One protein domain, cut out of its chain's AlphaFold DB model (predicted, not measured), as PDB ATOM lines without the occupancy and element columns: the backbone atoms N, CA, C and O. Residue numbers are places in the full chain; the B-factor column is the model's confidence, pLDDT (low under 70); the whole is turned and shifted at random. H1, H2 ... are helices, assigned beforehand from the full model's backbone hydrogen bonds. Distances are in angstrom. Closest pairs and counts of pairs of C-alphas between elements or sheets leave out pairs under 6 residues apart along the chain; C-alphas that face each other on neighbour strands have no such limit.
ATOM      1  N   GLY A   2      44.842  64.459 -18.374       60.09
ATOM      2  CA  GLY A   2      43.838  63.926 -17.425       60.09
ATOM      3  C   GLY A   2      42.620  63.183 -18.012       60.09
ATOM      4  O   GLY A   2      42.080  62.287 -17.360       60.09
ATOM      5  N   LYS A   3      42.183  63.499 -19.242       61.69
ATOM      6  CA  LYS A   3      40.980  62.884 -19.853       61.69
ATOM      7  C   LYS A   3      41.177  61.404 -20.228       61.69
ATOM      8  O   LYS A   3      40.292  60.599 -19.944       61.69
ATOM      9  N   LYS A   4      42.348  61.019 -20.760       63.06
ATOM     10  CA  LYS A   4      42.672  59.616 -21.108       63.06
ATOM     11  C   LYS A   4      42.680  58.688 -19.882       63.06
ATOM     12  O   LYS A   4      42.070  57.626 -19.926       63.06
ATOM     13  N   LYS A   5      43.257  59.120 -18.749       67.06
ATOM     14  CA  LYS A   5      43.219  58.351 -17.483       67.06
ATOM     15  C   LYS A   5      41.792  58.159 -16.945       67.06
ATOM     16  O   LYS A   5      41.472  57.089 -16.432       67.06
ATOM     17  N   LYS A   6      40.915  59.165 -17.076       67.62
ATOM     18  CA  LYS A   6      39.499  59.062 -16.663       67.62
ATOM     19  C   LYS A   6      38.702  58.086 -17.537       67.62
ATOM     20  O   LYS A   6      37.876  57.352 -16.995       67.62
ATOM     21  N   ALA A   7      38.953  58.062 -18.847       71.31
ATOM     22  CA  ALA A   7      38.311  57.126 -19.771       71.31
ATOM     23  C   ALA A   7      38.711  55.673 -19.463       71.31
ATOM     24  O   ALA A   7      37.835  54.868 -19.154       71.31
ATOM     25  N   ALA A   8      40.014  55.381 -19.378       75.38
ATOM     26  CA  ALA A   8      40.522  54.040 -19.063       75.38
ATOM     27  C   ALA A   8      39.975  53.489 -17.729       75.38
ATOM     28  O   ALA A   8      39.506  52.354 -17.646       75.38
ATOM     29  N   LYS A   9      39.915  54.328 -16.684       78.69
ATOM     30  CA  LYS A   9      39.364  53.938 -15.373       78.69
ATOM     31  C   LYS A   9      37.857  53.635 -15.423       78.69
ATOM     32  O   LYS A   9      37.353  52.843 -14.622       78.69
ATOM     33  N   LYS A  10      37.112  54.270 -16.335       79.31
ATOM     34  CA  LYS A  10      35.673  54.029 -16.534       79.31
ATOM     35  C   LYS A  10      35.433  52.699 -17.250       79.31
ATOM     36  O   LYS A  10      34.500  51.987 -16.877       79.31
ATOM     37  N   GLU A  11      36.278  52.354 -18.215       80.06
ATOM     38  CA  GLU A  11      36.205  51.088 -18.953       80.06
ATOM     39  C   GLU A  11      36.558  49.895 -18.066       80.06
ATOM     40  O   GLU A  11      35.780  48.945 -17.983       80.06
ATOM     41  N   GLU A  12      37.624  49.995 -17.267       86.44
ATOM     42  CA  GLU A  12      37.990  48.942 -16.310       86.44
ATOM     43  C   GLU A  12      36.859  48.670 -15.299       86.44
ATOM     44  O   GLU A  12      36.539  47.525 -14.966       86.44
ATOM     45  N   LYS A  13      36.171  49.725 -14.841       86.69
ATOM     46  CA  LYS A  13      35.034  49.597 -13.916       86.69
ATOM     47  C   LYS A  13      33.816  48.941 -14.578       86.69
ATOM     48  O   LYS A  13      33.058  48.251 -13.889       86.69
ATOM     49  N   LYS A  14      33.613  49.145 -15.886       88.19
ATOM     50  CA  LYS A  14      32.577  48.450 -16.664       88.19
ATOM     51  C   LYS A  14      32.935  46.975 -16.847       88.19
ATOM     52  O   LYS A  14      32.107  46.137 -16.500       88.19
ATOM     53  N   ALA A  15      34.168  46.665 -17.246       84.88
ATOM     54  CA  ALA A  15      34.652  45.292 -17.397       84.88
ATOM     55  C   ALA A  15      34.521  44.494 -16.087       84.88
ATOM     56  O   ALA A  15      33.909  43.426 -16.056       84.88
ATOM     57  N   LYS A  16      34.958  45.067 -14.956       88.94
ATOM     58  CA  LYS A  16      34.800  44.453 -13.624       88.94
ATOM     59  C   LYS A  16      33.332  44.221 -13.243       88.94
ATOM     60  O   LYS A  16      33.016  43.233 -12.578       88.94
ATOM     61  N   LYS A  17      32.416  45.113 -13.644       90.06
ATOM     62  CA  LYS A  17      30.971  44.921 -13.428       90.06
ATOM     63  C   LYS A  17      30.413  43.782 -14.284       90.06
ATOM     64  O   LYS A  17      29.612  43.018 -13.749       90.06
ATOM     65  N   SER A  18      30.814  43.671 -15.547       84.62
ATOM     66  CA  SER A  18      30.379  42.599 -16.454       84.62
ATOM     67  C   SER A  18      30.837  41.232 -15.950       84.62
ATOM     68  O   SER A  18      29.993  40.394 -15.637       84.62
ATOM     69  N   LEU A  19      32.129  41.089 -15.643       85.50
ATOM     70  CA  LEU A  19      32.699  39.857 -15.085       85.50
ATOM     71  C   LEU A  19      32.009  39.425 -13.781       85.50
ATOM     72  O   LEU A  19      31.764  38.244 -13.535       85.50
ATOM     73  N   LYS A  20      31.650  40.388 -12.920       84.62
ATOM     74  CA  LYS A  20      30.923  40.105 -11.673       84.62
ATOM     75  C   LYS A  20      29.480  39.651 -11.922       84.62
ATOM     76  O   LYS A  20      28.944  38.903 -11.101       84.62
ATOM     77  N   LYS A  21      28.834  40.113 -12.997       85.62
ATOM     78  CA  LYS A  21      27.496  39.653 -13.400       85.62
ATOM     79  C   LYS A  21      27.558  38.239 -13.969       85.62
ATOM     80  O   LYS A  21      26.783  37.408 -13.513       85.62
ATOM     81  N   GLU A  22      28.509  37.961 -14.854       82.69
ATOM     82  CA  GLU A  22      28.716  36.630 -15.442       82.69
ATOM     83  C   GLU A  22      29.017  35.586 -14.367       82.69
ATOM     84  O   GLU A  22      28.295  34.599 -14.249       82.69
ATOM     85  N   ARG A  23      29.968  35.865 -13.463       77.62
ATOM     86  CA  ARG A  23      30.248  34.980 -12.317       77.62
ATOM     87  C   ARG A  23      29.011  34.702 -11.466       77.62
ATOM     88  O   ARG A  23      28.836  33.586 -10.996       77.62
ATOM     89  N   LYS A  24      28.151  35.702 -11.248       78.25
ATOM     90  CA  LYS A  24      26.894  35.522 -10.503       78.25
ATOM     91  C   LYS A  24      25.851  34.723 -11.285       78.25
ATOM     92  O   LYS A  24      25.045  34.057 -10.643       78.25
ATOM     93  N   ALA A  25      25.824  34.826 -12.611       80.00
ATOM     94  CA  ALA A  25      24.917  34.063 -13.463       80.00
ATOM     95  C   ALA A  25      25.298  32.578 -13.454       80.00
ATOM     96  O   ALA A  25      24.461  31.754 -13.099       80.00
ATOM     97  N   VAL A  26      26.580  32.267 -13.667       77.06
ATOM     98  CA  VAL A  26      27.117  30.899 -13.574       77.06
ATOM     99  C   VAL A  26      26.857  30.302 -12.187       77.06
ATOM    100  O   VAL A  26      26.359  29.188 -12.067       77.06
ATOM    101  N   LEU A  27      27.091  31.071 -11.111       68.88
ATOM    102  CA  LEU A  27      26.795  30.597  -9.753       68.88
ATOM    103  C   LEU A  27      25.302  30.343  -9.514       68.88
ATOM    104  O   LEU A  27      24.958  29.504  -8.692       68.88
ATOM    105  N   LYS A  28      24.409  31.100 -10.161       70.50
ATOM    106  CA  LYS A  28      22.960  30.888 -10.044       70.50
ATOM    107  C   LYS A  28      22.504  29.656 -10.812       70.50
ATOM    108  O   LYS A  28      21.592  28.994 -10.339       70.50
ATOM    109  N   GLU A  29      23.113  29.371 -11.956       72.56
ATOM    110  CA  GLU A  29      22.819  28.184 -12.760       72.56
ATOM    111  C   GLU A  29      23.287  26.902 -12.061       72.56
ATOM    112  O   GLU A  29      22.528  25.944 -11.954       72.56
ATOM    113  N   MET A  30      24.489  26.924 -11.475       65.56
ATOM    114  CA  MET A  30      25.018  25.803 -10.690       65.56
ATOM    115  C   MET A  30      24.255  25.550  -9.384       65.56
ATOM    116  O   MET A  30      24.364  24.474  -8.795       65.56
ATOM    117  N   VAL A  31      23.509  26.539  -8.882       66.56
ATOM    118  CA  VAL A  31      22.742  26.388  -7.649       66.56
ATOM    119  C   VAL A  31      21.342  25.869  -7.987       66.56
ATOM    120  O   VAL A  31      20.546  26.591  -8.587       66.56
ATOM    121  N   PRO A  32      20.979  24.653  -7.546       66.88
ATOM    122  CA  PRO A  32      19.657  24.106  -7.803       66.88
ATOM    123  C   PRO A  32      18.566  25.002  -7.207       66.88
ATOM    124  O   PRO A  32      18.689  25.540  -6.095       66.88
ATOM    125  N   LYS A  33      17.469  25.149  -7.960       64.75
ATOM    126  CA  LYS A  33      16.309  25.964  -7.578       64.75
ATOM    127  C   LYS A  33      15.806  25.524  -6.192       64.75
ATOM    128  O   LYS A  33      15.417  24.375  -5.988       64.75
ATOM    129  N   GLY A  34      15.850  26.442  -5.222       62.12
ATOM    130  CA  GLY A  34      15.412  26.207  -3.838       62.12
ATOM    131  C   GLY A  34      16.528  26.018  -2.801       62.12
ATOM    132  O   GLY A  34      16.230  25.898  -1.608       62.12
ATOM    133  N   CYS A  35      17.807  26.043  -3.190       64.19
ATOM    134  CA  CYS A  35      18.901  26.069  -2.218       64.19
ATOM    135  C   CYS A  35      18.951  27.434  -1.502       64.19
ATOM    136  O   CYS A  35      19.357  28.455  -2.060       64.19
ATOM    137  N   LYS A  36      18.510  27.471  -0.240       64.81
ATOM    138  CA  LYS A  36      18.569  28.684   0.590       64.81
ATOM    139  C   LYS A  36      20.034  29.014   0.891       64.81
ATOM    140  O   LYS A  36      20.772  28.142   1.328       64.81
ATOM    141  N   THR A  37      20.453  30.275   0.809       64.12
ATOM    142  CA  THR A  37      21.834  30.685   1.163       64.12
ATOM    143  C   THR A  37      22.224  30.342   2.611       64.12
ATOM    144  O   THR A  37      23.394  30.102   2.911       64.12
ATOM    145  N   LYS A  38      21.236  30.246   3.518       63.62
ATOM    146  CA  LYS A  38      21.410  29.739   4.894       63.62
ATOM    147  C   LYS A  38      21.841  28.262   4.932       63.62
ATOM    148  O   LYS A  38      22.532  27.872   5.866       63.62
ATOM    149  N   CYS A  39      21.476  27.458   3.930       64.75
ATOM    150  CA  CYS A  39      21.834  26.041   3.833       64.75
ATOM    151  C   CYS A  39      23.354  25.844   3.742       64.75
ATOM    152  O   CYS A  39      23.903  25.048   4.497       64.75
ATOM    153  N   CYS A  40      24.055  26.636   2.922       65.38
ATOM    154  CA  CYS A  40      25.516  26.550   2.810       65.38
ATOM    155  C   CYS A  40      26.233  26.936   4.117       65.38
ATOM    156  O   CYS A  40      27.281  26.380   4.435       65.38
ATOM    157  N   LYS A  41      25.667  27.862   4.910       67.50
ATOM    158  CA  LYS A  41      26.212  28.217   6.236       67.50
ATOM    159  C   LYS A  41      26.051  27.078   7.244       67.50
ATOM    160  O   LYS A  41      26.989  26.805   7.980       67.50
ATOM    161  N   LYS A  42      24.896  26.403   7.246       66.75
ATOM    162  CA  LYS A  42      24.656  25.198   8.064       66.75
ATOM    163  C   LYS A  42      25.570  24.047   7.652       66.75
ATOM    164  O   LYS A  42      26.110  23.356   8.502       66.75
ATOM    165  N   TYR A  43      25.800  23.894   6.346       66.12
ATOM    166  CA  TYR A  43      26.744  22.918   5.810       66.12
ATOM    167  C   TYR A  43      28.174  23.153   6.308       66.12
ATOM    168  O   TYR A  43      28.791  22.215   6.794       66.12
ATOM    169  N   LYS A  44      28.677  24.397   6.279       65.81
ATOM    170  CA  LYS A  44      30.006  24.729   6.832       65.81
ATOM    171  C   LYS A  44      30.146  24.411   8.326       65.81
ATOM    172  O   LYS A  44      31.260  24.253   8.799       65.81
ATOM    173  N   LYS A  45      29.031  24.350   9.057       70.44
ATOM    174  CA  LYS A  45      28.973  24.002  10.482       70.44
ATOM    175  C   LYS A  45      28.703  22.513  10.728       70.44
ATOM    176  O   LYS A  45      28.404  22.138  11.853       70.44
ATOM    177  N   CYS A  46      28.733  21.683   9.680       67.25
ATOM    178  CA  CYS A  46      28.406  20.256   9.731       67.25
ATOM    179  C   CYS A  46      27.033  19.929  10.351       67.25
ATOM    180  O   CYS A  46      26.775  18.778  10.690       67.25
ATOM    181  N   GLU A  47      26.111  20.894  10.439       68.38
ATOM    182  CA  GLU A  47      24.794  20.671  11.035       68.38
ATOM    183  C   GLU A  47      23.977  19.670  10.202       68.38
ATOM    184  O   GLU A  47      23.979  19.703   8.966       68.38
ATOM    185  N   SER A  48      23.214  18.802  10.864       64.31
ATOM    186  CA  SER A  48      22.384  17.774  10.212       64.31
ATOM    187  C   SER A  48      21.204  18.359   9.422       64.31
ATOM    188  O   SER A  48      20.666  17.714   8.530       64.31
ATOM    189  N   LYS A  49      20.832  19.628   9.665       64.62
ATOM    190  CA  LYS A  49      19.748  20.352   8.958       64.62
ATOM    191  C   LYS A  49      20.197  20.961   7.618       64.62
ATOM    192  O   LYS A  49      19.792  22.078   7.265       64.62
ATOM    193  N   ARG A  50      21.071  20.268   6.887       66.12
ATOM    194  CA  ARG A  50      21.460  20.619   5.515       66.12
ATOM    195  C   ARG A  50      20.278  20.371   4.577       66.12
ATOM    196  O   ARG A  50      19.502  19.444   4.756       66.12
ATOM    197  N   CYS A  51      20.120  21.221   3.571       66.06
ATOM    198  CA  CYS A  51      19.167  20.958   2.503       66.06
ATOM    199  C   CYS A  51      19.735  19.833   1.623       66.06
ATOM    200  O   CYS A  51      20.853  19.962   1.130       66.06
ATOM    201  N   GLY A  52      18.983  18.749   1.402       64.00
ATOM    202  CA  GLY A  52      19.425  17.603   0.584       64.00
ATOM    203  C   GLY A  52      19.707  17.938  -0.889       64.00
ATOM    204  O   GLY A  52      20.283  17.142  -1.609       64.00
ATOM    205  N   ARG A  53      19.339  19.150  -1.326       62.78
ATOM    206  CA  ARG A  53      19.631  19.711  -2.654       62.78
ATOM    207  C   ARG A  53      20.873  20.609  -2.659       62.78
ATOM    208  O   ARG A  53      21.062  21.372  -3.595       62.78
ATOM    209  N   CYS A  54      21.677  20.637  -1.596       68.50
ATOM    210  CA  CYS A  54      22.872  21.475  -1.576       68.50
ATOM    211  C   CYS A  54      23.915  20.909  -2.555       68.50
ATOM    212  O   CYS A  54      24.336  19.773  -2.356       68.50
ATOM    213  N   PRO A  55      24.406  21.680  -3.542       65.69
ATOM    214  CA  PRO A  55      25.437  21.196  -4.465       65.69
ATOM    215  C   PRO A  55      26.758  20.880  -3.740       65.69
ATOM    216  O   PRO A  55      27.554  20.077  -4.207       65.69
ATOM    217  N   CYS A  56      26.976  21.445  -2.544       63.12
ATOM    218  CA  CYS A  56      28.119  21.109  -1.694       63.12
ATOM    219  C   CYS A  56      28.026  19.704  -1.065       63.12
ATOM    220  O   CYS A  56      29.035  19.189  -0.595       63.12
ATOM    221  N   PHE A  57      26.844  19.080  -1.017       60.34
ATOM    222  CA  PHE A  57      26.690  17.721  -0.484       60.34
ATOM    223  C   PHE A  57      27.398  16.689  -1.370       60.34
ATOM    224  O   PHE A  57      28.152  15.865  -0.859       60.34
ATOM    225  N   ASP A  58      27.216  16.800  -2.686       56.88
ATOM    226  CA  ASP A  58      27.810  15.891  -3.673       56.88
ATOM    227  C   ASP A  58      29.344  16.021  -3.720       56.88
ATOM    228  O   ASP A  58      30.065  15.026  -3.718       56.88
ATOM    229  N   LEU A  59      29.852  17.257  -3.620       55.78
ATOM    230  CA  LEU A  59      31.288  17.558  -3.642       55.78
ATOM    231  C   LEU A  59      32.086  16.937  -2.483       55.78
ATOM    232  O   LEU A  59      33.260  16.653  -2.668       55.78
ATOM    233  N   LEU A  60      31.487  16.721  -1.304       55.62
ATOM    234  CA  LEU A  60      32.170  16.032  -0.193       55.62
ATOM    235  C   LEU A  60      32.097  14.513  -0.324       55.62
ATOM    236  O   LEU A  60      33.047  13.830   0.034       55.62
ATOM    237  N   LYS A  61      30.976  13.986  -0.826       58.59
ATOM    238  CA  LYS A  61      30.777  12.538  -0.960       58.59
ATOM    239  C   LYS A  61      31.707  11.924  -2.012       58.59
ATOM    240  O   LYS A  61      31.998  10.743  -1.941       58.59
ATOM    241  N   LYS A  62      32.168  12.735  -2.969       54.53
ATOM    242  CA  LYS A  62      33.104  12.345  -4.033       54.53
ATOM    243  C   LYS A  62      34.584  12.385  -3.620       54.53
ATOM    244  O   LYS A  62      35.425  11.952  -4.396       54.53
ATOM    245  N   VAL A  63      34.896  12.951  -2.450       52.97
ATOM    246  CA  VAL A  63      36.265  13.090  -1.906       52.97
ATOM    247  C   VAL A  63      36.457  12.199  -0.661       52.97
ATOM    248  O   VAL A  63      37.488  12.278  -0.002       52.97
TER     249      VAL A  63
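Overview. This is residues 2 to 63 of the 64 residues of an uncharacterized protein of Kriegella aquimaris (UniProt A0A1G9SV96). One long helix, H1, sticks out as a free arm over its residues 2 to 29, and beyond Met 30 follows a small, loose head made of two short helices, H2 and H3, and the loop between them. H2 and H3 run nearly side by side in the head, and the last residues, 58 to 63, stick out from it. The printed part has 62 residues with three named helices in the order H1, H2, H3 and no named strand; the class is all helix. The whole is extended, with a radius of gyration of the C-alphas of 18.4 A and spans of 58 by 24 by 21 A, and the arm makes most of the length.

Along the chain. H1 covers residues 2 to 30 and is 43.0 A long, from C-alpha 2 at (43.838, 63.926, -17.425) to C-alpha 30 at (25.018, 25.803, -10.690). H2 covers residues 37 to 44 and is 11.6 A long. H3 covers residues 55 to 61 and is 10.8 A long, with C-alpha 61 at (30.777, 12.538, -0.960).

Arrangement. H1 touches no helix. It is close to H3 but not clearly touching, the closest C-alphas being those of Met 30 and Pro 55 at 7.8 A; the two run the same way at a steep tilt of 64 degrees. H1 and H2 are apart. H2 and H3 are close but not clearly touching, with the C-alphas of Cys 40 and Cys 56 closest at 7.5 A, and run the same way at a shallow tilt of 17 degrees. Every O i to N i+4 pair is within hydrogen-bond range in H1, against 3 of 4 in H2 and 1 of 3 in H3, where 2 of 4 O i to N i+3 pairs are within range.

Size, cuts and confidence. The two C-alphas farthest apart, those of Gly 2 and Ser 48, are 57.9 A apart. The printed part has no cut, and both links, H1 to H2 and H2 to H3, are short. The mean pLDDT of the printed part is 70.0; residues 2 to 6, 27, 30 to 44 and 46 to 63 are under 70.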